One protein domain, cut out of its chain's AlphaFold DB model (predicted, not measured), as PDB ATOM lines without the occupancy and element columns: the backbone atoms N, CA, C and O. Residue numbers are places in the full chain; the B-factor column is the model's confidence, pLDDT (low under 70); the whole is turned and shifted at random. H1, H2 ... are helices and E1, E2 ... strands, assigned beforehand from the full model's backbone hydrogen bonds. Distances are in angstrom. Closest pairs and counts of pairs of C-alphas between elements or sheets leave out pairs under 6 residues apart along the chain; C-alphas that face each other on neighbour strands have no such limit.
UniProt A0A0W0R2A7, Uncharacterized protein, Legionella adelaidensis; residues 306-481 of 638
ATOM      1  N   LEU A 306     -20.957 -40.871   1.681       95.88
ATOM      2  CA  LEU A 306     -20.322 -41.708   0.654       95.88
ATOM      3  C   LEU A 306     -20.110 -40.907  -0.641       95.88
ATOM      4  O   LEU A 306     -21.072 -40.430  -1.240       95.88
ATOM      5  N   ILE A 307     -18.865 -40.795  -1.102       95.19
ATOM      6  CA  ILE A 307     -18.484 -40.049  -2.310       95.19
ATOM      7  C   ILE A 307     -17.884 -41.014  -3.340       95.19
ATOM      8  O   ILE A 307     -16.845 -41.612  -3.058       95.19
ATOM      9  N   PRO A 308     -18.462 -41.163  -4.548       95.81
ATOM     10  CA  PRO A 308     -17.825 -41.892  -5.644       95.81
ATOM     11  C   PRO A 308     -16.419 -41.354  -5.939       95.81
ATOM     12  O   PRO A 308     -16.266 -40.175  -6.245       95.81
ATOM     13  N   PHE A 309     -15.405 -42.216  -5.906       97.50
ATOM     14  CA  PHE A 309     -14.010 -41.817  -6.062       97.50
ATOM     15  C   PHE A 309     -13.278 -42.690  -7.083       97.50
ATOM     16  O   PHE A 309     -13.211 -43.910  -6.943       97.50
ATOM     17  N   GLN A 310     -12.737 -42.060  -8.124       97.56
ATOM     18  CA  GLN A 310     -12.079 -42.749  -9.231       97.56
ATOM     19  C   GLN A 310     -10.614 -43.058  -8.897       97.56
ATOM     20  O   GLN A 310      -9.816 -42.152  -8.676       97.56
ATOM     21  N   VAL A 311     -10.253 -44.338  -8.933       97.31
ATOM     22  CA  VAL A 311      -8.888 -44.847  -8.787       97.31
ATOM     23  C   VAL A 311      -8.623 -45.810  -9.939       97.31
ATOM     24  O   VAL A 311      -8.927 -47.005  -9.871       97.31
ATOM     25  N   ASP A 312      -8.099 -45.263 -11.032       96.12
ATOM     26  CA  ASP A 312      -7.790 -46.038 -12.229       96.12
ATOM     27  C   ASP A 312      -6.547 -46.902 -12.032       96.12
ATOM     28  O   ASP A 312      -5.563 -46.486 -11.416       96.12
ATOM     29  N   PHE A 313      -6.567 -48.099 -12.614       93.62
ATOM     30  CA  PHE A 313      -5.390 -48.973 -12.666       93.62
ATOM     31  C   PHE A 313      -4.683 -48.935 -14.027       93.62
ATOM     32  O   PHE A 313      -3.619 -49.529 -14.169       93.62
ATOM     33  N   GLU A 314      -5.228 -48.215 -15.011       92.75
ATOM     34  CA  GLU A 314      -4.608 -47.957 -16.315       92.75
ATOM     35  C   GLU A 314      -4.881 -46.522 -16.771       92.75
ATOM     36  O   GLU A 314      -5.937 -45.954 -16.503       92.75
ATOM     37  N   LYS A 315      -3.944 -45.948 -17.524       91.75
ATOM     38  CA  LYS A 315      -4.088 -44.653 -18.186       91.75
ATOM     39  C   LYS A 315      -3.573 -44.770 -19.612       91.75
ATOM     40  O   LYS A 315      -2.415 -45.110 -19.822       91.75
ATOM     41  N   GLN A 316      -4.437 -44.489 -20.591       89.62
ATOM     42  CA  GLN A 316      -4.106 -44.592 -22.023       89.62
ATOM     43  C   GLN A 316      -3.559 -45.982 -22.415       89.62
ATOM     44  O   GLN A 316      -2.627 -46.094 -23.206       89.62
ATOM     45  N   GLY A 317      -4.119 -47.042 -21.823       83.44
ATOM     46  CA  GLY A 317      -3.695 -48.426 -22.059       83.44
ATOM     47  C   GLY A 317      -2.393 -48.835 -21.358       83.44
ATOM     48  O   GLY A 317      -1.981 -49.982 -21.491       83.44
ATOM     49  N   ALA A 318      -1.748 -47.936 -20.605       86.44
ATOM     50  CA  ALA A 318      -0.592 -48.265 -19.779       86.44
ATOM     51  C   ALA A 318      -1.018 -48.520 -18.322       86.44
ATOM     52  O   ALA A 318      -1.779 -47.720 -17.771       86.44
ATOM     53  N   PRO A 319      -0.515 -49.577 -17.662       88.31
ATOM     54  CA  PRO A 319      -0.828 -49.860 -16.266       88.31
ATOM     55  C   PRO A 319      -0.286 -48.764 -15.338       88.31
ATOM     56  O   PRO A 319       0.856 -48.317 -15.465       88.31
ATOM     57  N   LEU A 320      -1.095 -48.357 -14.363       92.56
ATOM     58  CA  LEU A 320      -0.693 -47.473 -13.273       92.56
ATOM     59  C   LEU A 320      -0.125 -48.296 -12.117       92.56
ATOM     60  O   LEU A 320      -0.677 -49.326 -11.726       92.56
ATOM     61  N   SER A 321       0.974 -47.824 -11.530       95.19
ATOM     62  CA  SER A 321       1.564 -48.488 -10.367       95.19
ATOM     63  C   SER A 321       0.627 -48.425  -9.155       95.19
ATOM     64  O   SER A 321      -0.152 -47.482  -8.995       95.19
ATOM     65  N   THR A 322       0.738 -49.405  -8.255       96.75
ATOM     66  CA  THR A 322       0.023 -49.394  -6.966       96.75
ATOM     67  C   THR A 322       0.356 -48.147  -6.157       96.75
ATOM     68  O   THR A 322      -0.532 -47.541  -5.567       96.75
ATOM     69  N   ARG A 323       1.615 -47.694  -6.213       97.75
ATOM     70  CA  ARG A 323       2.059 -46.445  -5.587       97.75
ATOM     71  C   ARG A 323       1.378 -45.211  -6.167       97.75
ATOM     72  O   ARG A 323       0.988 -44.339  -5.402       97.75
ATOM     73  N   ALA A 324       1.182 -45.136  -7.483       96.12
ATOM     74  CA  ALA A 324       0.449 -44.023  -8.092       96.12
ATOM     75  C   ALA A 324      -1.027 -43.996  -7.652       96.12
ATOM     76  O   ALA A 324      -1.561 -42.932  -7.335       96.12
ATOM     77  N   GLN A 325      -1.667 -45.164  -7.567       98.19
ATOM     78  CA  GLN A 325      -3.037 -45.297  -7.056       98.19
ATOM     79  C   GLN A 325      -3.131 -44.903  -5.572       98.19
ATOM     80  O   GLN A 325      -4.000 -44.122  -5.192       98.19
ATOM     81  N   ALA A 326      -2.194 -45.373  -4.745       98.44
ATOM     82  CA  ALA A 326      -2.118 -45.050  -3.321       98.44
ATOM     83  C   ALA A 326      -1.903 -43.548  -3.075       98.44
ATOM     84  O   ALA A 326      -2.568 -42.960  -2.226       98.44
ATOM     85  N   ILE A 327      -1.026 -42.910  -3.860       97.69
ATOM     86  CA  ILE A 327      -0.822 -41.454  -3.841       97.69
ATOM     87  C   ILE A 327      -2.116 -40.721  -4.203       97.69
ATOM     88  O   ILE A 327      -2.473 -39.776  -3.514       97.69
ATOM     89  N   THR A 328      -2.846 -41.185  -5.222       97.88
ATOM     90  CA  THR A 328      -4.131 -40.584  -5.625       97.88
ATOM     91  C   THR A 328      -5.137 -40.589  -4.469       97.88
ATOM     92  O   THR A 328      -5.793 -39.582  -4.217       97.88
ATOM     93  N   ILE A 329      -5.223 -41.697  -3.725       98.50
ATOM     94  CA  ILE A 329      -6.090 -41.805  -2.543       98.50
ATOM     95  C   ILE A 329      -5.603 -40.876  -1.420       98.50
ATOM     96  O   ILE A 329      -6.401 -40.128  -0.860       98.50
ATOM     97  N   LEU A 330      -4.309 -40.888  -1.088       98.56
ATOM     98  CA  LEU A 330      -3.769 -40.091   0.020       98.56
ATOM     99  C   LEU A 330      -3.783 -38.580  -0.241       98.56
ATOM    100  O   LEU A 330      -4.013 -37.814   0.694       98.56
ATOM    101  N   ASP A 331      -3.579 -38.144  -1.485       97.25
ATOM    102  CA  ASP A 331      -3.704 -36.732  -1.853       97.25
ATOM    103  C   ASP A 331      -5.167 -36.259  -1.697       97.25
ATOM    104  O   ASP A 331      -5.403 -35.157  -1.196       97.25
ATOM    105  N   GLU A 332      -6.161 -37.100  -2.018       98.00
ATOM    106  CA  GLU A 332      -7.575 -36.775  -1.778       98.00
ATOM    107  C   GLU A 332      -7.933 -36.775  -0.283       98.00
ATOM    108  O   GLU A 332      -8.639 -35.883   0.192       98.00
ATOM    109  N   VAL A 333      -7.402 -37.728   0.488       98.12
ATOM    110  CA  VAL A 333      -7.547 -37.756   1.954       98.12
ATOM    111  C   VAL A 333      -6.993 -36.473   2.572       98.12
ATOM    112  O   VAL A 333      -7.669 -35.850   3.392       98.12
ATOM    113  N   ALA A 334      -5.801 -36.038   2.151       97.12
ATOM    114  CA  ALA A 334      -5.196 -34.790   2.608       97.12
ATOM    115  C   ALA A 334      -6.073 -33.577   2.267       97.12
ATOM    116  O   ALA A 334      -6.291 -32.709   3.114       97.12
ATOM    117  N   ARG A 335      -6.620 -33.533   1.045       96.31
ATOM    118  CA  ARG A 335      -7.507 -32.458   0.588       96.31
ATOM    119  C   ARG A 335      -8.780 -32.372   1.433       96.31
ATOM    120  O   ARG A 335      -9.137 -31.288   1.886       96.31
ATOM    121  N   LEU A 336      -9.452 -33.498   1.670       95.44
ATOM    122  CA  LEU A 336     -10.674 -33.554   2.479       95.44
ATOM    123  C   LEU A 336     -10.403 -33.220   3.950       95.44
ATOM    124  O   LEU A 336     -11.191 -32.511   4.576       95.44
ATOM    125  N   HIS A 337      -9.268 -33.668   4.487       96.00
ATOM    126  CA  HIS A 337      -8.842 -33.316   5.838       96.00
ATOM    127  C   HIS A 337      -8.592 -31.812   5.991       96.00
ATOM    128  O   HIS A 337      -9.074 -31.202   6.944       96.00
ATOM    129  N   ALA A 338      -7.929 -31.186   5.013       93.88
ATOM    130  CA  ALA A 338      -7.729 -29.737   4.977       93.88
ATOM    131  C   ALA A 338      -9.051 -28.949   4.893       93.88
ATOM    132  O   ALA A 338      -9.120 -27.805   5.333       93.88
ATOM    133  N   MET A 339     -10.117 -29.571   4.379       91.88
ATOM    134  CA  MET A 339     -11.482 -29.031   4.378       91.88
ATOM    135  C   MET A 339     -12.280 -29.355   5.658       91.88
ATOM    136  O   MET A 339     -13.480 -29.085   5.730       91.88
ATOM    137  N   GLY A 340     -11.635 -29.927   6.676       93.88
ATOM    138  CA  GLY A 340     -12.217 -30.174   7.995       93.88
ATOM    139  C   GLY A 340     -12.745 -31.590   8.229       93.88
ATOM    140  O   GLY A 340     -13.328 -31.837   9.285       93.88
ATOM    141  N   ALA A 341     -12.548 -32.537   7.302       95.00
ATOM    142  CA  ALA A 341     -12.916 -33.931   7.547       95.00
ATOM    143  C   ALA A 341     -12.040 -34.537   8.660       95.00
ATOM    144  O   ALA A 341     -10.809 -34.546   8.572       95.00
ATOM    145  N   LYS A 342     -12.668 -35.070   9.715       95.62
ATOM    146  CA  LYS A 342     -11.950 -35.680  10.851       95.62
ATOM    147  C   LYS A 342     -11.385 -37.060  10.518       95.62
ATOM    148  O   LYS A 342     -10.296 -37.403  10.967       95.62
ATOM    149  N   LYS A 343     -12.142 -37.848   9.754       97.62
ATOM    150  CA  LYS A 343     -11.764 -39.177   9.266       97.62
ATOM    151  C   LYS A 343     -12.149 -39.290   7.800       97.62
ATOM    152  O   LYS A 343     -13.227 -38.836   7.409       97.62
ATOM    153  N   VAL A 344     -11.284 -39.915   7.010       98.25
ATOM    154  CA  VAL A 344     -11.544 -40.200   5.597       98.25
ATOM    155  C   VAL A 344     -11.278 -41.675   5.343       98.25
ATOM    156  O   VAL A 344     -10.181 -42.169   5.601       98.25
ATOM    157  N   GLY A 345     -12.305 -42.381   4.883       98.31
ATOM    158  CA  GLY A 345     -12.277 -43.809   4.604       98.31
ATOM    159  C   GLY A 345     -12.200 -44.092   3.106       98.31
ATOM    160  O   GLY A 345     -12.661 -43.274   2.320       98.31
ATOM    161  N   ILE A 346     -11.697 -45.256   2.697       98.62
ATOM    162  CA  ILE A 346     -11.882 -45.805   1.339       98.62
ATOM    163  C   ILE A 346     -12.525 -47.191   1.443       98.62
ATOM    164  O   ILE A 346     -12.096 -48.013   2.255       98.62
ATOM    165  N   THR A 347     -13.554 -47.468   0.639       98.50
ATOM    166  CA  THR A 347     -14.168 -48.806   0.590       98.50
ATOM    167  C   THR A 347     -13.183 -49.833   0.036       98.50
ATOM    168  O   THR A 347     -12.576 -49.600  -1.012       98.50
ATOM    169  N   TYR A 348     -13.088 -50.995   0.675       97.38
ATOM    170  CA  TYR A 348     -12.187 -52.081   0.293       97.38
ATOM    171  C   TYR A 348     -12.944 -53.411   0.178       97.38
ATOM    172  O   TYR A 348     -13.603 -53.830   1.124       97.38
ATOM    173  N   SER A 349     -12.847 -54.094  -0.967       96.00
ATOM    174  CA  SER A 349     -13.437 -55.425  -1.159       96.00
ATOM    175  C   SER A 349     -12.600 -56.474  -0.420       96.00
ATOM    176  O   SER A 349     -11.573 -56.926  -0.925       96.00
ATOM    177  N   ALA A 350     -13.048 -56.870   0.767       94.81
ATOM    178  CA  ALA A 350     -12.310 -57.735   1.679       94.81
ATOM    179  C   ALA A 350     -12.889 -59.155   1.721       94.81
ATOM    180  O   ALA A 350     -14.082 -59.382   1.474       94.81
ATOM    181  N   ASN A 351     -12.048 -60.129   2.075       92.31
ATOM    182  CA  ASN A 351     -12.553 -61.374   2.641       92.31
ATOM    183  C   ASN A 351     -12.886 -61.222   4.135       92.31
ATOM    184  O   ASN A 351     -12.484 -60.246   4.755       92.31
ATOM    185  N   GLN A 352     -13.608 -62.190   4.711       91.06
ATOM    186  CA  GLN A 352     -14.048 -62.120   6.110       91.06
ATOM    187  C   GLN A 352     -12.877 -61.944   7.091       91.06
ATOM    188  O   GLN A 352     -12.901 -61.017   7.892       91.06
ATOM    189  N   ALA A 353     -11.823 -62.755   6.969       91.56
ATOM    190  CA  ALA A 353     -10.655 -62.663   7.849       91.56
ATOM    191  C   ALA A 353      -9.953 -61.294   7.750       91.56
ATOM    192  O   ALA A 353      -9.466 -60.760   8.743       91.56
ATOM    193  N   GLN A 354      -9.917 -60.696   6.557       94.56
ATOM    194  CA  GLN A 354      -9.397 -59.345   6.360       94.56
ATOM    195  C   GLN A 354     -10.300 -58.293   7.006       94.56
ATOM    196  O   GLN A 354      -9.778 -57.402   7.670       94.56
ATOM    197  N   SER A 355     -11.625 -58.391   6.842       95.75
ATOM    198  CA  SER A 355     -12.582 -57.494   7.501       95.75
ATOM    199  C   SER A 355     -12.414 -57.531   9.022       95.75
ATOM    200  O   SER A 355     -12.259 -56.484   9.643       95.75
ATOM    201  N   GLU A 356     -12.374 -58.728   9.608       94.44
ATOM    202  CA  GLU A 356     -12.195 -58.943  11.049       94.44
ATOM    203  C   GLU A 356     -10.872 -58.355  11.550       94.44
ATOM    204  O   GLU A 356     -10.863 -57.594  12.515       94.44
ATOM    205  N   ASN A 357      -9.763 -58.630  10.854       96.81
ATOM    206  CA  ASN A 357      -8.449 -58.104  11.218       96.81
ATOM    207  C   ASN A 357      -8.387 -56.568  11.131       96.81
ATOM    208  O   ASN A 357      -7.859 -55.918  12.032       96.81
ATOM    209  N   ILE A 358      -8.948 -55.967  10.075       97.44
ATOM    210  CA  ILE A 358      -8.994 -54.503   9.923       97.44
ATOM    211  C   ILE A 358      -9.768 -53.867  11.087       97.44
ATOM    212  O   ILE A 358      -9.280 -52.922  11.709       97.44
ATOM    213  N   LEU A 359     -10.946 -54.404  11.414       95.94
ATOM    214  CA  LEU A 359     -11.771 -53.903  12.516       95.94
ATOM    215  C   LEU A 359     -11.083 -54.095  13.874       95.94
ATOM    216  O   LEU A 359     -11.095 -53.188  14.705       95.94
ATOM    217  N   GLN A 360     -10.431 -55.240  14.088       96.50
ATOM    218  CA  GLN A 360      -9.674 -55.513  15.307       96.50
ATOM    219  C   GLN A 360      -8.561 -54.481  15.530       96.50
ATOM    220  O   GLN A 360      -8.430 -53.963  16.639       96.50
ATOM    221  N   VAL A 361      -7.796 -54.144  14.488       97.56
ATOM    222  CA  VAL A 361      -6.731 -53.131  14.571       97.56
ATOM    223  C   VAL A 361      -7.293 -51.772  14.986       97.56
ATOM    224  O   VAL A 361      -6.721 -51.114  15.856       97.56
ATOM    225  N   TYR A 362      -8.427 -51.356  14.419       96.38
ATOM    226  CA  TYR A 362      -9.050 -50.079  14.775       96.38
ATOM    227  C   TYR A 362      -9.611 -50.063  16.192       96.38
ATOM    228  O   TYR A 362      -9.429 -49.072  16.899       96.38
ATOM    229  N   ASN A 363     -10.203 -51.167  16.646       94.75
ATOM    230  CA  ASN A 363     -10.676 -51.308  18.025       94.75
ATOM    231  C   ASN A 363      -9.532 -51.240  19.050       94.75
ATOM    232  O   ASN A 363      -9.744 -50.843  20.191       94.75
ATOM    233  N   GLN A 364      -8.309 -51.583  18.641       96.69
ATOM    234  CA  GLN A 364      -7.095 -51.452  19.453       96.69
ATOM    235  C   GLN A 364      -6.444 -50.061  19.351       96.69
ATOM    236  O   GLN A 364      -5.373 -49.840  19.914       96.69
ATOM    237  N   GLY A 365      -7.057 -49.119  18.627       95.44
ATOM    238  CA  GLY A 365      -6.507 -47.783  18.385       95.44
ATOM    239  C   GLY A 365      -5.375 -47.745  17.354       95.44
ATOM    240  O   GLY A 365      -4.761 -46.697  17.162       95.44
ATOM    241  N   GLY A 366      -5.090 -48.859  16.674       96.25
ATOM    242  CA  GLY A 366      -4.105 -48.914  15.600       96.25
ATOM    243  C   GLY A 366      -4.615 -48.261  14.315       96.25
ATOM    244  O   GLY A 366      -5.815 -48.106  14.103       96.25
ATOM    245  N   TRP A 367      -3.697 -47.891  13.422       97.25
ATOM    246  CA  TRP A 367      -4.029 -47.418  12.071       97.25
ATOM    247  C   TRP A 367      -3.543 -48.372  10.973       97.25
ATOM    248  O   TRP A 367      -4.144 -48.437   9.901       97.25
ATOM    249  N   LYS A 368      -2.463 -49.118  11.240       97.69
ATOM    250  CA  LYS A 368      -1.817 -50.027  10.291       97.69
ATOM    251  C   LYS A 368      -2.464 -51.403  10.366       97.69
ATOM    252  O   LYS A 368      -2.224 -52.151  11.308       97.69
ATOM    253  N   THR A 369      -3.277 -51.728   9.371       97.31
ATOM    254  CA  THR A 369      -4.075 -52.957   9.342       97.31
ATOM    255  C   THR A 369      -3.261 -54.186   8.949       97.31
ATOM    256  O   THR A 369      -3.683 -55.305   9.223       97.31
ATOM    257  N   GLY A 370      -2.102 -54.005   8.302       96.12
ATOM    258  CA  GLY A 370      -1.328 -55.123   7.765       96.12
ATOM    259  C   GLY A 370      -2.040 -55.800   6.593       96.12
ATOM    260  O   GLY A 370      -1.817 -56.984   6.327       96.12
ATOM    261  N   THR A 371      -2.922 -55.067   5.905       95.94
ATOM    262  CA  THR A 371      -3.595 -55.565   4.705       95.94
ATOM    263  C   THR A 371      -2.547 -55.824   3.631       95.94
ATOM    264  O   THR A 371      -1.819 -54.924   3.229       95.94
ATOM    265  N   THR A 372      -2.491 -57.067   3.163       92.44
ATOM    266  CA  THR A 372      -1.587 -57.526   2.103       92.44
ATOM    267  C   THR A 372      -2.386 -58.289   1.054       92.44
ATOM    268  O   THR A 372      -3.465 -58.828   1.335       92.44
ATOM    269  N   GLY A 373      -1.886 -58.331  -0.180       90.75
ATOM    270  CA  GLY A 373      -2.515 -59.084  -1.262       90.75
ATOM    271  C   GLY A 373      -2.346 -58.430  -2.627       90.75
ATOM    272  O   GLY A 373      -1.341 -57.794  -2.910       90.75
ATOM    273  N   SER A 374      -3.341 -58.605  -3.498       89.12
ATOM    274  CA  SER A 374      -3.327 -58.097  -4.877       89.12
ATOM    275  C   SER A 374      -4.436 -57.071  -5.123       89.12
ATOM    276  O   SER A 374      -5.367 -56.945  -4.326       89.12
ATOM    277  N   ASN A 375      -4.356 -56.354  -6.249       93.25
ATOM    278  CA  ASN A 375      -5.336 -55.344  -6.659       93.25
ATOM    279  C   ASN A 375      -5.528 -54.274  -5.568       93.25
ATOM    280  O   ASN A 375      -4.553 -53.634  -5.183       93.25
ATOM    281  N   GLN A 376      -6.745 -54.105  -5.035       95.81
ATOM    282  CA  GLN A 376      -7.019 -53.143  -3.963       95.81
ATOM    283  C   GLN A 376      -6.135 -53.386  -2.734       95.81
ATOM    284  O   GLN A 376      -5.584 -52.428  -2.206       95.81
ATOM    285  N   ALA A 377      -5.908 -54.642  -2.327       96.44
ATOM    286  CA  ALA A 377      -5.095 -54.946  -1.147       96.44
ATOM    287  C   ALA A 377      -3.644 -54.455  -1.291       96.44
ATOM    288  O   ALA A 377      -3.088 -53.920  -0.339       96.44
ATOM    289  N   ALA A 378      -3.062 -54.552  -2.493       96.62
ATOM    290  CA  ALA A 378      -1.716 -54.046  -2.771       96.62
ATOM    291  C   ALA A 378      -1.643 -52.510  -2.713       96.62
ATOM    292  O   ALA A 378      -0.620 -51.939  -2.346       96.62
ATOM    293  N   VAL A 379      -2.731 -51.825  -3.077       98.12
ATOM    294  CA  VAL A 379      -2.828 -50.368  -2.939       98.12
ATOM    295  C   VAL A 379      -2.988 -49.978  -1.469       98.12
ATOM    296  O   VAL A 379      -2.320 -49.046  -1.042       98.12
ATOM    297  N   ILE A 380      -3.803 -50.696  -0.681       98.50
ATOM    298  CA  ILE A 380      -3.914 -50.468   0.772       98.50
ATOM    299  C   ILE A 380      -2.558 -50.679   1.460       98.50
ATOM    300  O   ILE A 380      -2.140 -49.846   2.259       98.50
ATOM    301  N   GLU A 381      -1.836 -51.744   1.111       98.19
ATOM    302  CA  GLU A 381      -0.492 -52.006   1.634       98.19
ATOM    303  C   GLU A 381       0.477 -50.851   1.322       98.19
ATOM    304  O   GLU A 381       1.244 -50.406   2.178       98.19
ATOM    305  N   GLU A 382       0.436 -50.331   0.094       98.44
ATOM    306  CA  GLU A 382       1.268 -49.201  -0.318       98.44
ATOM    307  C   GLU A 382       0.847 -47.892   0.366       98.44
ATOM    308  O   GLU A 382       1.714 -47.098   0.731       98.44
ATOM    309  N   ILE A 383      -0.450 -47.682   0.629       98.62
ATOM    310  CA  ILE A 383      -0.934 -46.587   1.484       98.62
ATOM    311  C   ILE A 383      -0.307 -46.696   2.877       98.62
ATOM    312  O   ILE A 383       0.220 -45.706   3.381       98.62
ATOM    313  N   GLU A 384      -0.295 -47.882   3.489       98.38
ATOM    314  CA  GLU A 384       0.296 -48.072   4.819       98.38
ATOM    315  C   GLU A 384       1.800 -47.773   4.850       98.38
ATOM    316  O   GLU A 384       2.297 -47.238   5.842       98.38
ATOM    317  N   LYS A 385       2.527 -48.067   3.764       97.94
ATOM    318  CA  LYS A 385       3.939 -47.681   3.607       97.94
ATOM    319  C   LYS A 385       4.081 -46.166   3.483       97.94
ATOM    320  O   LYS A 385       4.855 -45.563   4.226       97.94
ATOM    321  N   LEU A 386       3.304 -45.540   2.600       98.00
ATOM    322  CA  LEU A 386       3.314 -44.092   2.371       98.00
ATOM    323  C   LEU A 386       2.951 -43.298   3.631       98.00
ATOM    324  O   LEU A 386       3.530 -42.242   3.870       98.00
ATOM    325  N   LEU A 387       2.060 -43.820   4.475       98.25
ATOM    326  CA  LEU A 387       1.717 -43.235   5.774       98.25
ATOM    327  C   LEU A 387       2.897 -43.216   6.758       98.25
ATOM    328  O   LEU A 387       2.835 -42.500   7.749       98.25
ATOM    329  N   THR A 388       3.985 -43.951   6.514       97.31
ATOM    330  CA  THR A 388       5.234 -43.821   7.294       97.31
ATOM    331  C   THR A 388       6.176 -42.747   6.743       97.31
ATOM    332  O   THR A 388       7.111 -42.332   7.426       97.31
ATOM    333  N   GLU A 389       5.939 -42.259   5.523       96.94
ATOM    334  CA  GLU A 389       6.754 -41.218   4.908       96.94
ATOM    335  C   GLU A 389       6.365 -39.835   5.436       96.94
ATOM    336  O   GLU A 389       5.191 -39.523   5.649       96.94
ATOM    337  N   ARG A 390       7.360 -38.947   5.564       95.88
ATOM    338  CA  ARG A 390       7.180 -37.592   6.112       95.88
ATOM    339  C   ARG A 390       6.034 -36.810   5.452       95.88
ATOM    340  O   ARG A 390       5.379 -36.032   6.138       95.88
ATOM    341  N   LYS A 391       5.780 -37.014   4.149       97.12
ATOM    342  CA  LYS A 391       4.698 -36.335   3.410       97.12
ATOM    343  C   LYS A 391       3.311 -36.672   3.973       97.12
ATOM    344  O   LYS A 391       2.501 -35.763   4.100       97.12
ATOM    345  N   TYR A 392       3.041 -37.931   4.325       98.12
ATOM    346  CA  TYR A 392       1.692 -38.399   4.685       98.12
ATOM    347  C   TYR A 392       1.551 -38.858   6.138       98.12
ATOM    348  O   TYR A 392       0.454 -39.206   6.554       98.12
ATOM    349  N   MET A 393       2.623 -38.823   6.932       97.62
ATOM    350  CA  MET A 393       2.617 -39.260   8.334       97.62
ATOM    351  C   MET A 393       1.519 -38.610   9.189       97.62
ATOM    352  O   MET A 393       0.934 -39.262  10.047       97.62
ATOM    353  N   HIS A 394       1.173 -37.352   8.911       97.50
ATOM    354  CA  HIS A 394       0.097 -36.631   9.599       97.50
ATOM    355  C   HIS A 394      -1.315 -37.196   9.331       97.50
ATOM    356  O   HIS A 394      -2.260 -36.817  10.013       97.50
ATOM    357  N   LEU A 395      -1.471 -38.096   8.355       98.44
ATOM    358  CA  LEU A 395      -2.746 -38.716   7.990       98.44
ATOM    359  C   LEU A 395      -2.977 -40.078   8.661       98.44
ATOM    360  O   LEU A 395      -4.039 -40.659   8.449       98.44
ATOM    361  N   GLN A 396      -2.040 -40.600   9.465       98.00
ATOM    362  CA  GLN A 396      -2.175 -41.913  10.130       98.00
ATOM    363  C   GLN A 396      -3.458 -42.011  10.974       98.00
ATOM    364  O   GLN A 396      -4.201 -42.994  10.909       98.00
ATOM    365  N   ASP A 397      -3.790 -40.940  11.692       96.00
ATOM    366  CA  ASP A 397      -5.020 -40.862  12.478       96.00
ATOM    367  C   ASP A 397      -6.227 -40.366  11.680       96.00
ATOM    368  O   ASP A 397      -7.327 -40.323  12.219       96.00
ATOM    369  N   VAL A 398      -6.073 -40.032  10.402       97.88
ATOM    370  CA  VAL A 398      -7.154 -39.502   9.556       97.88
ATOM    371  C   VAL A 398      -7.683 -40.574   8.606       97.88
ATOM    372  O   VAL A 398      -8.895 -40.762   8.494       97.88
ATOM    373  N   TYR A 399      -6.780 -41.294   7.940       98.50
ATOM    374  CA  TYR A 399      -7.098 -42.316   6.951       98.50
ATOM    375  C   TYR A 399      -7.680 -43.587   7.589       98.50
ATOM    376  O   TYR A 399      -7.198 -44.047   8.628       98.50
ATOM    377  N   ARG A 400      -8.678 -44.200   6.946       98.50
ATOM    378  CA  ARG A 400      -9.206 -45.530   7.289       98.50
ATOM    379  C   ARG A 400      -9.452 -46.381   6.036       98.50
ATOM    380  O   ARG A 400      -9.925 -45.899   5.012       98.50
ATOM    381  N   THR A 401      -9.189 -47.676   6.135       98.50
ATOM    382  CA  THR A 401      -9.637 -48.694   5.179       98.50
ATOM    383  C   THR A 401     -10.976 -49.224   5.677       98.50
ATOM    384  O   THR A 401     -11.032 -49.783   6.766       98.50
ATOM    385  N   VAL A 402     -12.057 -49.060   4.917       98.44
ATOM    386  CA  VAL A 402     -13.400 -49.504   5.324       98.44
ATOM    387  C   VAL A 402     -13.743 -50.799   4.581       98.44
ATOM    388  O   VAL A 402     -14.048 -50.747   3.383       98.44
ATOM    389  N   PRO A 403     -13.632 -51.976   5.229       97.75
ATOM    390  CA  PRO A 403     -13.787 -53.255   4.552       97.75
ATOM    391  C   PRO A 403     -15.261 -53.585   4.301       97.75
ATOM    392  O   PRO A 403     -16.088 -53.473   5.199       97.75
ATOM    393  N   ILE A 404     -15.568 -54.062   3.095       97.75
ATOM    394  CA  ILE A 404     -16.850 -54.671   2.729       97.75
ATOM    395  C   ILE A 404     -16.597 -56.147   2.415       97.75
ATOM    396  O   ILE A 404     -15.812 -56.471   1.518       97.75
ATOM    397  N   THR A 405     -17.241 -57.052   3.153       96.25
ATOM    398  CA  THR A 405     -17.014 -58.502   3.038       96.25
ATOM    399  C   THR A 405     -17.644 -59.060   1.750       96.25
ATOM    400  O   THR A 405     -18.813 -58.808   1.474       96.25
ATOM    401  N   THR A 406     -16.889 -59.832   0.949       90.44
ATOM    402  CA  THR A 406     -17.304 -60.242  -0.420       90.44
ATOM    403  C   THR A 406     -17.119 -61.729  -0.798       90.44
ATOM    404  O   THR A 406     -17.166 -62.080  -1.977       90.44
ATOM    405  N   MET A 407     -16.902 -62.648   0.151       78.88
ATOM    406  CA  MET A 407     -16.578 -64.060  -0.159       78.88
ATOM    407  C   MET A 407     -17.769 -65.025  -0.312       78.88
ATOM    408  O   MET A 407     -18.799 -64.858   0.324       78.88
ATOM    409  N   LYS A 408     -17.541 -66.134  -1.047       63.62
ATOM    410  CA  LYS A 408     -18.468 -67.275  -1.260       63.62
ATOM    411  C   LYS A 408     -19.048 -67.892   0.009       63.62
ATOM    412  O   LYS A 408     -20.195 -68.317   0.009       63.62
ATOM    413  N   TYR A 409     -18.206 -68.014   1.030       69.94
ATOM    414  CA  TYR A 409     -18.508 -68.712   2.281       69.94
ATOM    415  C   TYR A 409     -18.770 -67.751   3.437       69.94
ATOM    416  O   TYR A 409     -18.917 -68.204   4.564       69.94
ATOM    417  N   ALA A 410     -18.769 -66.440   3.175       68.25
ATOM    418  CA  ALA A 410     -19.155 -65.490   4.200       68.25
ATOM    419  C   ALA A 410     -20.634 -65.713   4.504       68.25
ATOM    420  O   ALA A 410     -21.454 -65.784   3.584       68.25
ATOM    421  N   ASP A 411     -20.958 -65.815   5.786       79.94
ATOM    422  CA  ASP A 411     -22.334 -65.732   6.246       79.94
ATOM    423  C   ASP A 411     -22.933 -64.398   5.746       79.94
ATOM    424  O   ASP A 411     -22.243 -63.370   5.808       79.94
ATOM    425  N   PRO A 412     -24.167 -64.361   5.206       87.81
ATOM    426  CA  PRO A 412     -24.902 -63.111   5.010       87.81
ATOM    427  C   PRO A 412     -24.784 -62.131   6.188       87.81
ATOM    428  O   PRO A 412     -24.671 -60.925   5.957       87.81
ATOM    429  N   GLU A 413     -24.709 -62.637   7.421       90.75
ATOM    430  CA  GLU A 413     -24.480 -61.830   8.617       90.75
ATOM    431  C   GLU A 413     -23.143 -61.068   8.568       90.75
ATOM    432  O   GLU A 413     -23.107 -59.875   8.852       90.75
ATOM    433  N   ALA A 414     -22.052 -61.689   8.111       91.69
ATOM    434  CA  ALA A 414     -20.747 -61.031   7.998       91.69
ATOM    435  C   ALA A 414     -20.737 -59.915   6.935       91.69
ATOM    436  O   ALA A 414     -20.043 -58.902   7.084       91.69
ATOM    437  N   VAL A 415     -21.512 -60.074   5.854       94.62
ATOM    438  CA  VAL A 415     -21.717 -59.003   4.863       94.62
ATOM    439  C   VAL A 415     -22.506 -57.863   5.497       94.62
ATOM    440  O   VAL A 415     -22.058 -56.717   5.446       94.62
ATOM    441  N   GLN A 416     -23.626 -58.172   6.156       95.44
ATOM    442  CA  GLN A 416     -24.465 -57.190   6.839       95.44
ATOM    443  C   GLN A 416     -23.690 -56.404   7.903       95.44
ATOM    444  O   GLN A 416     -23.757 -55.178   7.910       95.44
ATOM    445  N   GLN A 417     -22.907 -57.082   8.743       95.38
ATOM    446  CA  GLN A 417     -22.062 -56.448   9.754       95.38
ATOM    447  C   GLN A 417     -21.049 -55.494   9.110       95.38
ATOM    448  O   GLN A 417     -20.915 -54.357   9.553       95.38
ATOM    449  N   SER A 418     -20.379 -55.895   8.022       96.75
ATOM    450  CA  SER A 418     -19.434 -55.000   7.330       96.75
ATOM    451  C   SER A 418     -20.109 -53.754   6.736       96.75
ATOM    452  O   SER A 418     -19.560 -52.655   6.820       96.75
ATOM    453  N   LEU A 419     -21.333 -53.889   6.210       97.50
ATOM    454  CA  LEU A 419     -22.123 -52.761   5.703       97.50
ATOM    455  C   LEU A 419     -22.603 -51.845   6.839       97.50
ATOM    456  O   LEU A 419     -22.549 -50.625   6.699       97.50
ATOM    457  N   GLN A 420     -23.008 -52.410   7.981       97.44
ATOM    458  CA  GLN A 420     -23.365 -51.645   9.181       97.44
ATOM    459  C   GLN A 420     -22.180 -50.832   9.705       97.44
ATOM    460  O   GLN A 420     -22.345 -49.661  10.024       97.44
ATOM    461  N   GLN A 421     -20.975 -51.407   9.730       97.25
ATOM    462  CA  GLN A 421     -19.761 -50.683  10.120       97.25
ATOM    463  C   GLN A 421     -19.434 -49.538   9.152       97.25
ATOM    464  O   GLN A 421     -19.049 -48.451   9.579       97.25
ATOM    465  N   ALA A 422     -19.621 -49.745   7.844       97.81
ATOM    466  CA  ALA A 422     -19.445 -48.684   6.856       97.81
ATOM    467  C   ALA A 422     -20.474 -47.549   7.029       97.81
ATOM    468  O   ALA A 422     -20.117 -46.379   6.900       97.81
ATOM    469  N   THR A 423     -21.726 -47.881   7.359       97.56
ATOM    470  CA  THR A 423     -22.759 -46.896   7.717       97.56
ATOM    471  C   THR A 423     -22.393 -46.148   8.997       97.56
ATOM    472  O   THR A 423     -22.391 -44.921   8.983       97.56
ATOM    473  N   GLN A 424     -21.977 -46.848  10.057       96.88
ATOM    474  CA  GLN A 424     -21.552 -46.223  11.313       96.88
ATOM    475  C   GLN A 424     -20.391 -45.245  11.091       96.88
ATOM    476  O   GLN A 424     -20.416 -44.129  11.599       96.88
ATOM    477  N   PHE A 425     -19.407 -45.612  10.261       97.12
ATOM    478  CA  PHE A 425     -18.304 -44.721   9.896       97.12
ATOM    479  C   PHE A 425     -18.795 -43.397   9.282       97.12
ATOM    480  O   PHE A 425     -18.244 -42.336   9.576       97.12
ATOM    481  N   ILE A 426     -19.827 -43.450   8.433       96.38
ATOM    482  CA  ILE A 426     -20.449 -42.261   7.836       96.38
ATOM    483  C   ILE A 426     -21.213 -41.454   8.898       96.38
ATOM    484  O   ILE A 426     -21.070 -40.231   8.956       96.38
ATOM    485  N   GLU A 427     -22.006 -42.125   9.735       94.62
ATOM    486  CA  GLU A 427     -22.819 -41.507  10.791       94.62
ATOM    487  C   GLU A 427     -21.969 -40.802  11.856       94.62
ATOM    488  O   GLU A 427     -22.326 -39.711  12.305       94.62
ATOM    489  N   ASP A 428     -20.782 -41.335  12.154       94.94
ATOM    490  CA  ASP A 428     -19.779 -40.726  13.038       94.94
ATOM    491  C   ASP A 428     -19.108 -39.474  12.424       94.94
ATOM    492  O   ASP A 428     -18.200 -38.871  13.006       94.94
ATOM    493  N   GLY A 429     -19.550 -39.058  11.235       94.19
ATOM    494  CA  GLY A 429     -19.042 -37.897  10.510       94.19
ATOM    495  C   GLY A 429     -17.832 -38.200   9.628       94.19
ATOM    496  O   GLY A 429     -17.148 -37.268   9.199       94.19
ATOM    497  N   GLY A 430     -17.545 -39.474   9.356       96.56
ATOM    498  CA  GLY A 430     -16.521 -39.885   8.404       96.56
ATOM    499  C   GLY A 430     -16.923 -39.594   6.957       96.56
ATOM    500  O   GLY A 430     -18.081 -39.731   6.559       96.56
ATOM    501  N   VAL A 431     -15.946 -39.201   6.138       97.75
ATOM    502  CA  VAL A 431     -16.121 -39.101   4.683       97.75
ATOM    503  C   VAL A 431     -15.636 -40.402   4.057       97.75
ATOM    504  O   VAL A 431     -14.452 -40.717   4.138       97.75
ATOM    505  N   LEU A 432     -16.535 -41.177   3.458       98.19
ATOM    506  CA  LEU A 432     -16.214 -42.461   2.848       98.19
ATOM    507  C   LEU A 432     -16.055 -42.304   1.335       98.19
ATOM    508  O   LEU A 432     -17.008 -42.032   0.614       98.19
ATOM    509  N   LEU A 433     -14.845 -42.515   0.838       98.25
ATOM    510  CA  LEU A 433     -14.552 -42.626  -0.582       98.25
ATOM    511  C   LEU A 433     -15.020 -44.003  -1.071       98.25
ATOM    512  O   LEU A 433     -14.541 -45.045  -0.623       98.25
ATOM    513  N   GLY A 434     -15.978 -44.016  -1.989       97.88
ATOM    514  CA  GLY A 434     -16.439 -45.215  -2.676       97.88
ATOM    515  C   GLY A 434     -15.531 -45.510  -3.860       97.88
ATOM    516  O   GLY A 434     -15.591 -44.806  -4.865       97.88
ATOM    517  N   TRP A 435     -14.705 -46.549  -3.761       98.19
ATOM    518  CA  TRP A 435     -13.741 -46.913  -4.800       98.19
ATOM    519  C   TRP A 435     -14.446 -47.207  -6.126       98.19
ATOM    520  O   TRP A 435     -15.312 -48.076  -6.199       98.19
ATOM    521  N   ARG A 436     -14.028 -46.538  -7.201       97.19
ATOM    522  CA  ARG A 436     -14.391 -46.821  -8.597       97.19
ATOM    523  C   ARG A 436     -13.131 -46.925  -9.446       97.19
ATOM    524  O   ARG A 436     -12.083 -46.420  -9.069       97.19
ATOM    525  N   ASN A 437     -13.219 -47.601 -10.577       95.75
ATOM    526  CA  ASN A 437     -12.151 -47.677 -11.572       95.75
ATOM    527  C   ASN A 437     -12.757 -47.644 -12.979       95.75
ATOM    528  O   ASN A 437     -13.980 -47.617 -13.134       95.75
ATOM    529  N   GLN A 438     -11.917 -47.646 -14.010       94.25
ATOM    530  CA  GLN A 438     -12.343 -47.511 -15.402       94.25
ATOM    531  C   GLN A 438     -13.269 -48.636 -15.905       94.25
ATOM    532  O   GLN A 438     -13.898 -48.487 -16.947       94.25
ATOM    533  N   LEU A 439     -13.377 -49.752 -15.173       93.62
ATOM    534  CA  LEU A 439     -14.296 -50.857 -15.475       93.62
ATOM    535  C   LEU A 439     -15.573 -50.836 -14.628       93.62
ATOM    536  O   LEU A 439     -16.445 -51.686 -14.808       93.62
ATOM    537  N   THR A 440     -15.681 -49.916 -13.672       93.69
ATOM    538  CA  THR A 440     -16.830 -49.844 -12.768       93.69
ATOM    539  C   THR A 440     -18.000 -49.169 -13.484       93.69
ATOM    540  O   THR A 440     -17.843 -48.029 -13.933       93.69
ATOM    541  N   PRO A 441     -19.179 -49.814 -13.581       91.56
ATOM    542  CA  PRO A 441     -20.349 -49.192 -14.183       91.56
ATOM    543  C   PRO A 441     -20.709 -47.851 -13.534       91.56
ATOM    544  O   PRO A 441     -20.316 -47.529 -12.403       91.56
ATOM    545  N   LYS A 442     -21.474 -47.044 -14.271       84.75
ATOM    546  CA  LYS A 442     -22.067 -45.828 -13.715       84.75
ATOM    547  C   LYS A 442     -22.941 -46.209 -12.510       84.75
ATOM    548  O   LYS A 442     -23.625 -47.226 -12.556       84.75
ATOM    549  N   ASP A 443     -22.845 -45.426 -11.438       86.19
ATOM    550  CA  ASP A 443     -23.621 -45.593 -10.197       86.19
ATOM    551  C   ASP A 443     -23.314 -46.872  -9.387       86.19
ATOM    552  O   ASP A 443     -24.062 -47.243  -8.486       86.19
ATOM    553  N   GLN A 444     -22.178 -47.524  -9.661       93.25
ATOM    554  CA  GLN A 444     -21.663 -48.653  -8.880       93.25
ATOM    555  C   GLN A 444     -20.286 -48.350  -8.281       93.25
ATOM    556  O   GLN A 444     -19.581 -47.433  -8.716       93.25
ATOM    557  N   LEU A 445     -19.900 -49.166  -7.297       95.75
ATOM    558  CA  LEU A 445     -18.565 -49.188  -6.702       95.75
ATOM    559  C   LEU A 445     -17.825 -50.477  -7.077       95.75
ATOM    560  O   LEU A 445     -18.434 -51.509  -7.352       95.75
ATOM    561  N   ALA A 446     -16.497 -50.425  -7.044       95.75
ATOM    562  CA  ALA A 446     -15.597 -51.548  -7.269       95.75
ATOM    563  C   ALA A 446     -15.545 -52.484  -6.042       95.75
ATOM    564  O   ALA A 446     -14.494 -52.663  -5.424       95.75
ATOM    565  N   ILE A 447     -16.686 -53.074  -5.687       93.81
ATOM    566  CA  ILE A 447     -16.850 -54.040  -4.592       93.81
ATOM    567  C   ILE A 447     -17.289 -55.380  -5.196       93.81
ATOM    568  O   ILE A 447     -18.161 -55.418  -6.059       93.81
ATOM    569  N   GLY A 448     -16.674 -56.488  -4.776       85.69
ATOM    570  CA  GLY A 448     -17.009 -57.823  -5.290       85.69
ATOM    571  C   GLY A 448     -16.348 -58.162  -6.635       85.69
ATOM    572  O   GLY A 448     -16.827 -59.025  -7.372       85.69
ATOM    573  N   GLY A 449     -15.241 -57.492  -6.974       80.75
ATOM    574  CA  GLY A 449     -14.424 -57.784  -8.158       80.75
ATOM    575  C   GLY A 449     -13.511 -59.015  -8.007       80.75
ATOM    576  O   GLY A 449     -13.496 -59.698  -6.985       80.75
ATOM    577  N   GLY A 450     -12.713 -59.314  -9.040       79.25
ATOM    578  CA  GLY A 450     -11.723 -60.402  -8.997       79.25
ATOM    579  C   GLY A 450     -12.347 -61.778  -8.733       79.25
ATOM    580  O   GLY A 450     -13.266 -62.185  -9.440       79.25
ATOM    581  N   VAL A 451     -11.849 -62.488  -7.713       70.44
ATOM    582  CA  VAL A 451     -12.365 -63.816  -7.316       70.44
ATOM    583  C   VAL A 451     -13.818 -63.732  -6.842       70.44
ATOM    584  O   VAL A 451     -14.616 -64.594  -7.198       70.44
ATOM    585  N   ALA A 452     -14.191 -62.675  -6.107       75.19
ATOM    586  CA  ALA A 452     -15.550 -62.487  -5.592       75.19
ATOM    587  C   ALA A 452     -16.603 -62.441  -6.714       75.19
ATOM    588  O   ALA A 452     -17.713 -62.944  -6.539       75.19
ATOM    589  N   LYS A 453     -16.233 -61.960  -7.910       84.38
ATOM    590  CA  LYS A 453     -17.141 -61.839  -9.061       84.38
ATOM    591  C   LYS A 453     -17.841 -63.158  -9.393       84.38
ATOM    592  O   LYS A 453     -19.049 -63.153  -9.647       84.38
ATOM    593  N   SER A 454     -17.107 -64.272  -9.381       79.06
ATOM    594  CA  SER A 454     -17.633 -65.596  -9.737       79.06
ATOM    595  C   SER A 454     -18.166 -66.388  -8.550       79.06
ATOM    596  O   SER A 454     -18.899 -67.349  -8.756       79.06
ATOM    597  N   VAL A 455     -17.794 -66.019  -7.322       80.31
ATOM    598  CA  VAL A 455     -18.057 -66.864  -6.151       80.31
ATOM    599  C   VAL A 455     -19.033 -66.257  -5.146       80.31
ATOM    600  O   VAL A 455     -19.591 -66.998  -4.348       80.31
ATOM    601  N   GLN A 456     -19.265 -64.945  -5.174       87.25
ATOM    602  CA  GLN A 456     -20.178 -64.284  -4.244       87.25
ATOM    603  C   GLN A 456     -21.650 -64.601  -4.593       87.25
ATOM    604  O   GLN A 456     -22.057 -64.374  -5.742       87.25
ATOM    605  N   PRO A 457     -22.459 -65.095  -3.631       90.50
ATOM    606  CA  PRO A 457     -23.886 -65.338  -3.811       90.50
ATOM    607  C   PRO A 457     -24.647 -64.100  -4.296       90.50
ATOM    608  O   PRO A 457     -24.360 -62.975  -3.888       90.50
ATOM    609  N   LEU A 458     -25.670 -64.314  -5.130       90.94
ATOM    610  CA  LEU A 458     -26.482 -63.230  -5.693       90.94
ATOM    611  C   LEU A 458     -27.142 -62.367  -4.607       90.94
ATOM    612  O   LEU A 458     -27.121 -61.148  -4.717       90.94
ATOM    613  N   ALA A 459     -27.656 -62.983  -3.537       91.44
ATOM    614  CA  ALA A 459     -28.266 -62.260  -2.421       91.44
ATOM    615  C   ALA A 459     -27.289 -61.266  -1.764       91.44
ATOM    616  O   ALA A 459     -27.655 -60.128  -1.496       91.44
ATOM    617  N   GLN A 460     -26.022 -61.652  -1.587       92.38
ATOM    618  CA  GLN A 460     -25.002 -60.766  -1.019       92.38
ATOM    619  C   GLN A 460     -24.628 -59.631  -1.976       92.38
ATOM    620  O   GLN A 460     -24.439 -58.497  -1.542       92.38
ATOM    621  N   LYS A 461     -24.552 -59.915  -3.283       92.50
ATOM    622  CA  LYS A 461     -24.356 -58.870  -4.301       92.50
ATOM    623  C   LYS A 461     -25.489 -57.847  -4.256       92.50
ATOM    624  O   LYS A 461     -25.212 -56.654  -4.325       92.50
ATOM    625  N   GLN A 462     -26.730 -58.311  -4.098       94.56
ATOM    626  CA  GLN A 462     -27.898 -57.444  -3.981       94.56
ATOM    627  C   GLN A 462     -27.835 -56.584  -2.714       94.56
ATOM    628  O   GLN A 462     -27.965 -55.373  -2.819       94.56
ATOM    629  N   MET A 463     -27.509 -57.168  -1.553       95.38
ATOM    630  CA  MET A 463     -27.336 -56.412  -0.300       95.38
ATOM    631  C   MET A 463     -26.323 -55.267  -0.438       95.38
ATOM    632  O   MET A 463     -26.571 -54.151   0.014       95.38
ATOM    633  N   ILE A 464     -25.178 -55.534  -1.074       95.88
ATOM    634  CA  ILE A 464     -24.148 -54.515  -1.310       95.88
ATOM    635  C   ILE A 464     -24.655 -53.457  -2.296       95.88
ATOM    636  O   ILE A 464     -24.462 -52.267  -2.054       95.88
ATOM    637  N   ALA A 465     -25.302 -53.864  -3.390       94.81
ATOM    638  CA  ALA A 465     -25.839 -52.941  -4.386       94.81
ATOM    639  C   ALA A 465     -26.904 -52.004  -3.788       94.81
ATOM    640  O   ALA A 465     -26.823 -50.792  -3.989       94.81
ATOM    641  N   ASP A 466     -27.832 -52.544  -2.994       95.81
ATOM    642  CA  ASP A 466     -28.883 -51.786  -2.309       95.81
ATOM    643  C   ASP A 466     -28.281 -50.781  -1.316       95.81
ATOM    644  O   ASP A 466     -28.686 -49.613  -1.269       95.81
ATOM    645  N   TRP A 467     -27.262 -51.204  -0.557       97.19
ATOM    646  CA  TRP A 467     -26.536 -50.325   0.361       97.19
ATOM    647  C   TRP A 467     -25.830 -49.182  -0.379       97.19
ATOM    648  O   TRP A 467     -25.968 -48.021   0.019       97.19
ATOM    649  N   VAL A 468     -25.125 -49.485  -1.479       96.00
ATOM    650  CA  VAL A 468     -24.442 -48.480  -2.312       96.00
ATOM    651  C   VAL A 468     -25.449 -47.475  -2.864       96.00
ATOM    652  O   VAL A 468     -25.252 -46.270  -2.719       96.00
ATOM    653  N   GLN A 469     -26.545 -47.950  -3.456       94.44
ATOM    654  CA  GLN A 469     -27.562 -47.087  -4.053       94.44
ATOM    655  C   GLN A 469     -28.188 -46.148  -3.015       94.44
ATOM    656  O   GLN A 469     -28.316 -44.949  -3.272       94.44
ATOM    657  N   THR A 470     -28.512 -46.668  -1.829       94.50
ATOM    658  CA  THR A 470     -29.099 -45.889  -0.729       94.50
ATOM    659  C   THR A 470     -28.185 -44.737  -0.301       94.50
ATOM    660  O   THR A 470     -28.626 -43.589  -0.223       94.50
ATOM    661  N   HIS A 471     -26.896 -45.005  -0.077       94.00
ATOM    662  CA  HIS A 471     -25.964 -43.988   0.428       94.00
ATOM    663  C   HIS A 471     -25.510 -43.003  -0.660       94.00
ATOM    664  O   HIS A 471     -25.283 -41.828  -0.365       94.00
ATOM    665  N   LEU A 472     -25.437 -43.429  -1.927       90.88
ATOM    666  CA  LEU A 472     -25.169 -42.514  -3.042       90.88
ATOM    667  C   LEU A 472     -26.323 -41.526  -3.269       90.88
ATOM    668  O   LEU A 472     -26.082 -40.343  -3.511       90.88
ATOM    669  N   GLN A 473     -27.577 -41.966  -3.140       87.31
ATOM    670  CA  GLN A 473     -28.736 -41.071  -3.253       87.31
ATOM    671  C   GLN A 473     -28.777 -40.032  -2.122       87.31
ATOM    672  O   GLN A 473     -29.035 -38.853  -2.374       87.31
ATOM    673  N   GLN A 474     -28.453 -40.433  -0.891       83.31
ATOM    674  CA  GLN A 474     -28.365 -39.513   0.249       83.31
ATOM    675  C   GLN A 474     -27.275 -38.445   0.061       83.31
ATOM    676  O   GLN A 474     -27.481 -37.279   0.418       83.31
ATOM    677  N   ALA A 475     -26.138 -38.809  -0.545       76.69
ATOM    678  CA  ALA A 475     -25.070 -37.865  -0.872       76.69
ATOM    679  C   ALA A 475     -25.533 -36.799  -1.883       76.69
ATOM    680  O   ALA A 475     -25.216 -35.617  -1.745       76.69
ATOM    681  N   HIS A 476     -26.351 -37.183  -2.867       73.31
ATOM    682  CA  HIS A 476     -26.925 -36.231  -3.819       73.31
ATOM    683  C   HIS A 476     -27.928 -35.271  -3.167       73.31
ATOM    684  O   HIS A 476     -27.871 -34.072  -3.432       73.31
ATOM    685  N   LEU A 477     -28.793 -35.767  -2.275       69.38
ATOM    686  CA  LEU A 477     -29.788 -34.944  -1.573       69.38
ATOM    687  C   LEU A 477     -29.148 -33.937  -0.604       69.38
ATOM    688  O   LEU A 477     -29.629 -32.814  -0.449       69.38
ATOM    689  N   THR A 478     -28.037 -34.311   0.035       63.41
ATOM    690  CA  THR A 478     -27.290 -33.409   0.927       63.41
ATOM    691  C   THR A 478     -26.486 -32.359   0.160       63.41
ATOM    692  O   THR A 478     -26.403 -31.217   0.615       63.41
ATOM    693  N   ALA A 479     -25.974 -32.687  -1.031       58.28
ATOM    694  CA  ALA A 479     -25.302 -31.725  -1.904       58.28
ATOM    695  C   ALA A 479     -26.260 -30.662  -2.479       58.28
ATOM    696  O   ALA A 479     -25.864 -29.512  -2.641       58.28
ATOM    697  N   THR A 480     -27.527 -31.000  -2.744       46.88
ATOM    698  CA  THR A 480     -28.514 -30.050  -3.297       46.88
ATOM    699  C   THR A 480     -29.064 -29.042  -2.284       46.88
ATOM    700  O   THR A 480     -29.633 -28.029  -2.685       46.88
ATOM    701  N   HIS A 481     -28.882 -29.282  -0.983       46.91
ATOM    702  CA  HIS A 481     -29.318 -28.371   0.086       46.91
ATOM    703  C   HIS A 481     -28.176 -27.565   0.722       46.91
ATOM    704  O   HIS A 481     -28.423 -26.730   1.589       46.91
TER     705      HIS A 481
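AT A GLANCE: This is residues 306 to 481 of the 638 residues of an uncharacterized protein of Legionella adelaidensis (UniProt A0A0W0R2A7). A strongly twisted sheet of four parallel strands makes the core, with helices over both of its faces: H1 and H3 cover one, H4 and the long H6 the other. H2 packs on the edge strand E3, and the short H5 lies off the sheet. The printed part has 176 residues, with six named helices and four named strands in the order E1 H1 E2 H2 H3 E3 H4 E4 H5 H6. The sheet runs E1 E4 E2 E3, and the class is mixed, helices and strands. The whole is compact, with a radius of gyration of the C-alphas of 15.4 A, and rounded, spanning 44 by 40 by 39 A.

HOW THE PARTS SIT: E1, residues 306 to 310, is an edge strand, parallel to its neighbour E4, residues 431 to 436, at 39 degrees; N 307 and O 432 are within hydrogen-bond range at 2.8 A. H1, residues 322 to 338, is on the sheet at a height of 8.2 A, over E4 and E2, residues 344 to 350. E4 and E2 are parallel at 43 degrees, with N 345 and O 431 2.8 A apart. H2, residues 352 to 363, lies over E3, residues 399 to 405; their closest C-alphas, Ser 355 and Pro 403, are 5.3 A apart. E2 and E3 are parallel at 30 degrees, with N 346 and O 400 3.0 A apart. H3, residues 376 to 386, is on the same face as H1 and touches it at a steep tilt of 65 degrees; their closest C-alphas, Thr 322 and Val 379, are 5.0 A apart. H4, residues 412 to 427, is on the opposite face at a height of 7.8 A. H5, residues 452 to 455, touches no helix. H6, residues 458 to 480, touches H4 with residues 460 to 467 alone, at a shallow tilt of 12 degrees; their closest C-alphas, Pro 412 and Gln 460, are 6.5 A apart. E2, H2 H3, E3 form a strand-helix-strand unit, two parallel neighbour strands with helices between; E1, H1, E2 and E3, H4, E4 form split ones, with another strand between; the three crossovers are right-handed. Every O i to N i+4 pair is within hydrogen-bond range in H1, H2, H3, H4 and H6; H5 is too short for one.

IN THESE COORDINATES: E1 begins at C-alpha 306 (-20.322, -41.708, 0.654). H1 is 24.3 A long, E2 18.0 A, E3 19.4 A and H4 22.5 A. H6, 33.3 A, ends at C-alpha 480 (-28.514, -30.050, -3.297).

THE WHOLE: The two C-alphas farthest apart, Arg 390 and Ala 459, are 44.0 A apart. The printed part has no cut. The links E1 to H1, H2 to H3, H3 to E3 and E4 to H5 are long. Residues 408 to 410 and 477 to 481 have pLDDT under 70.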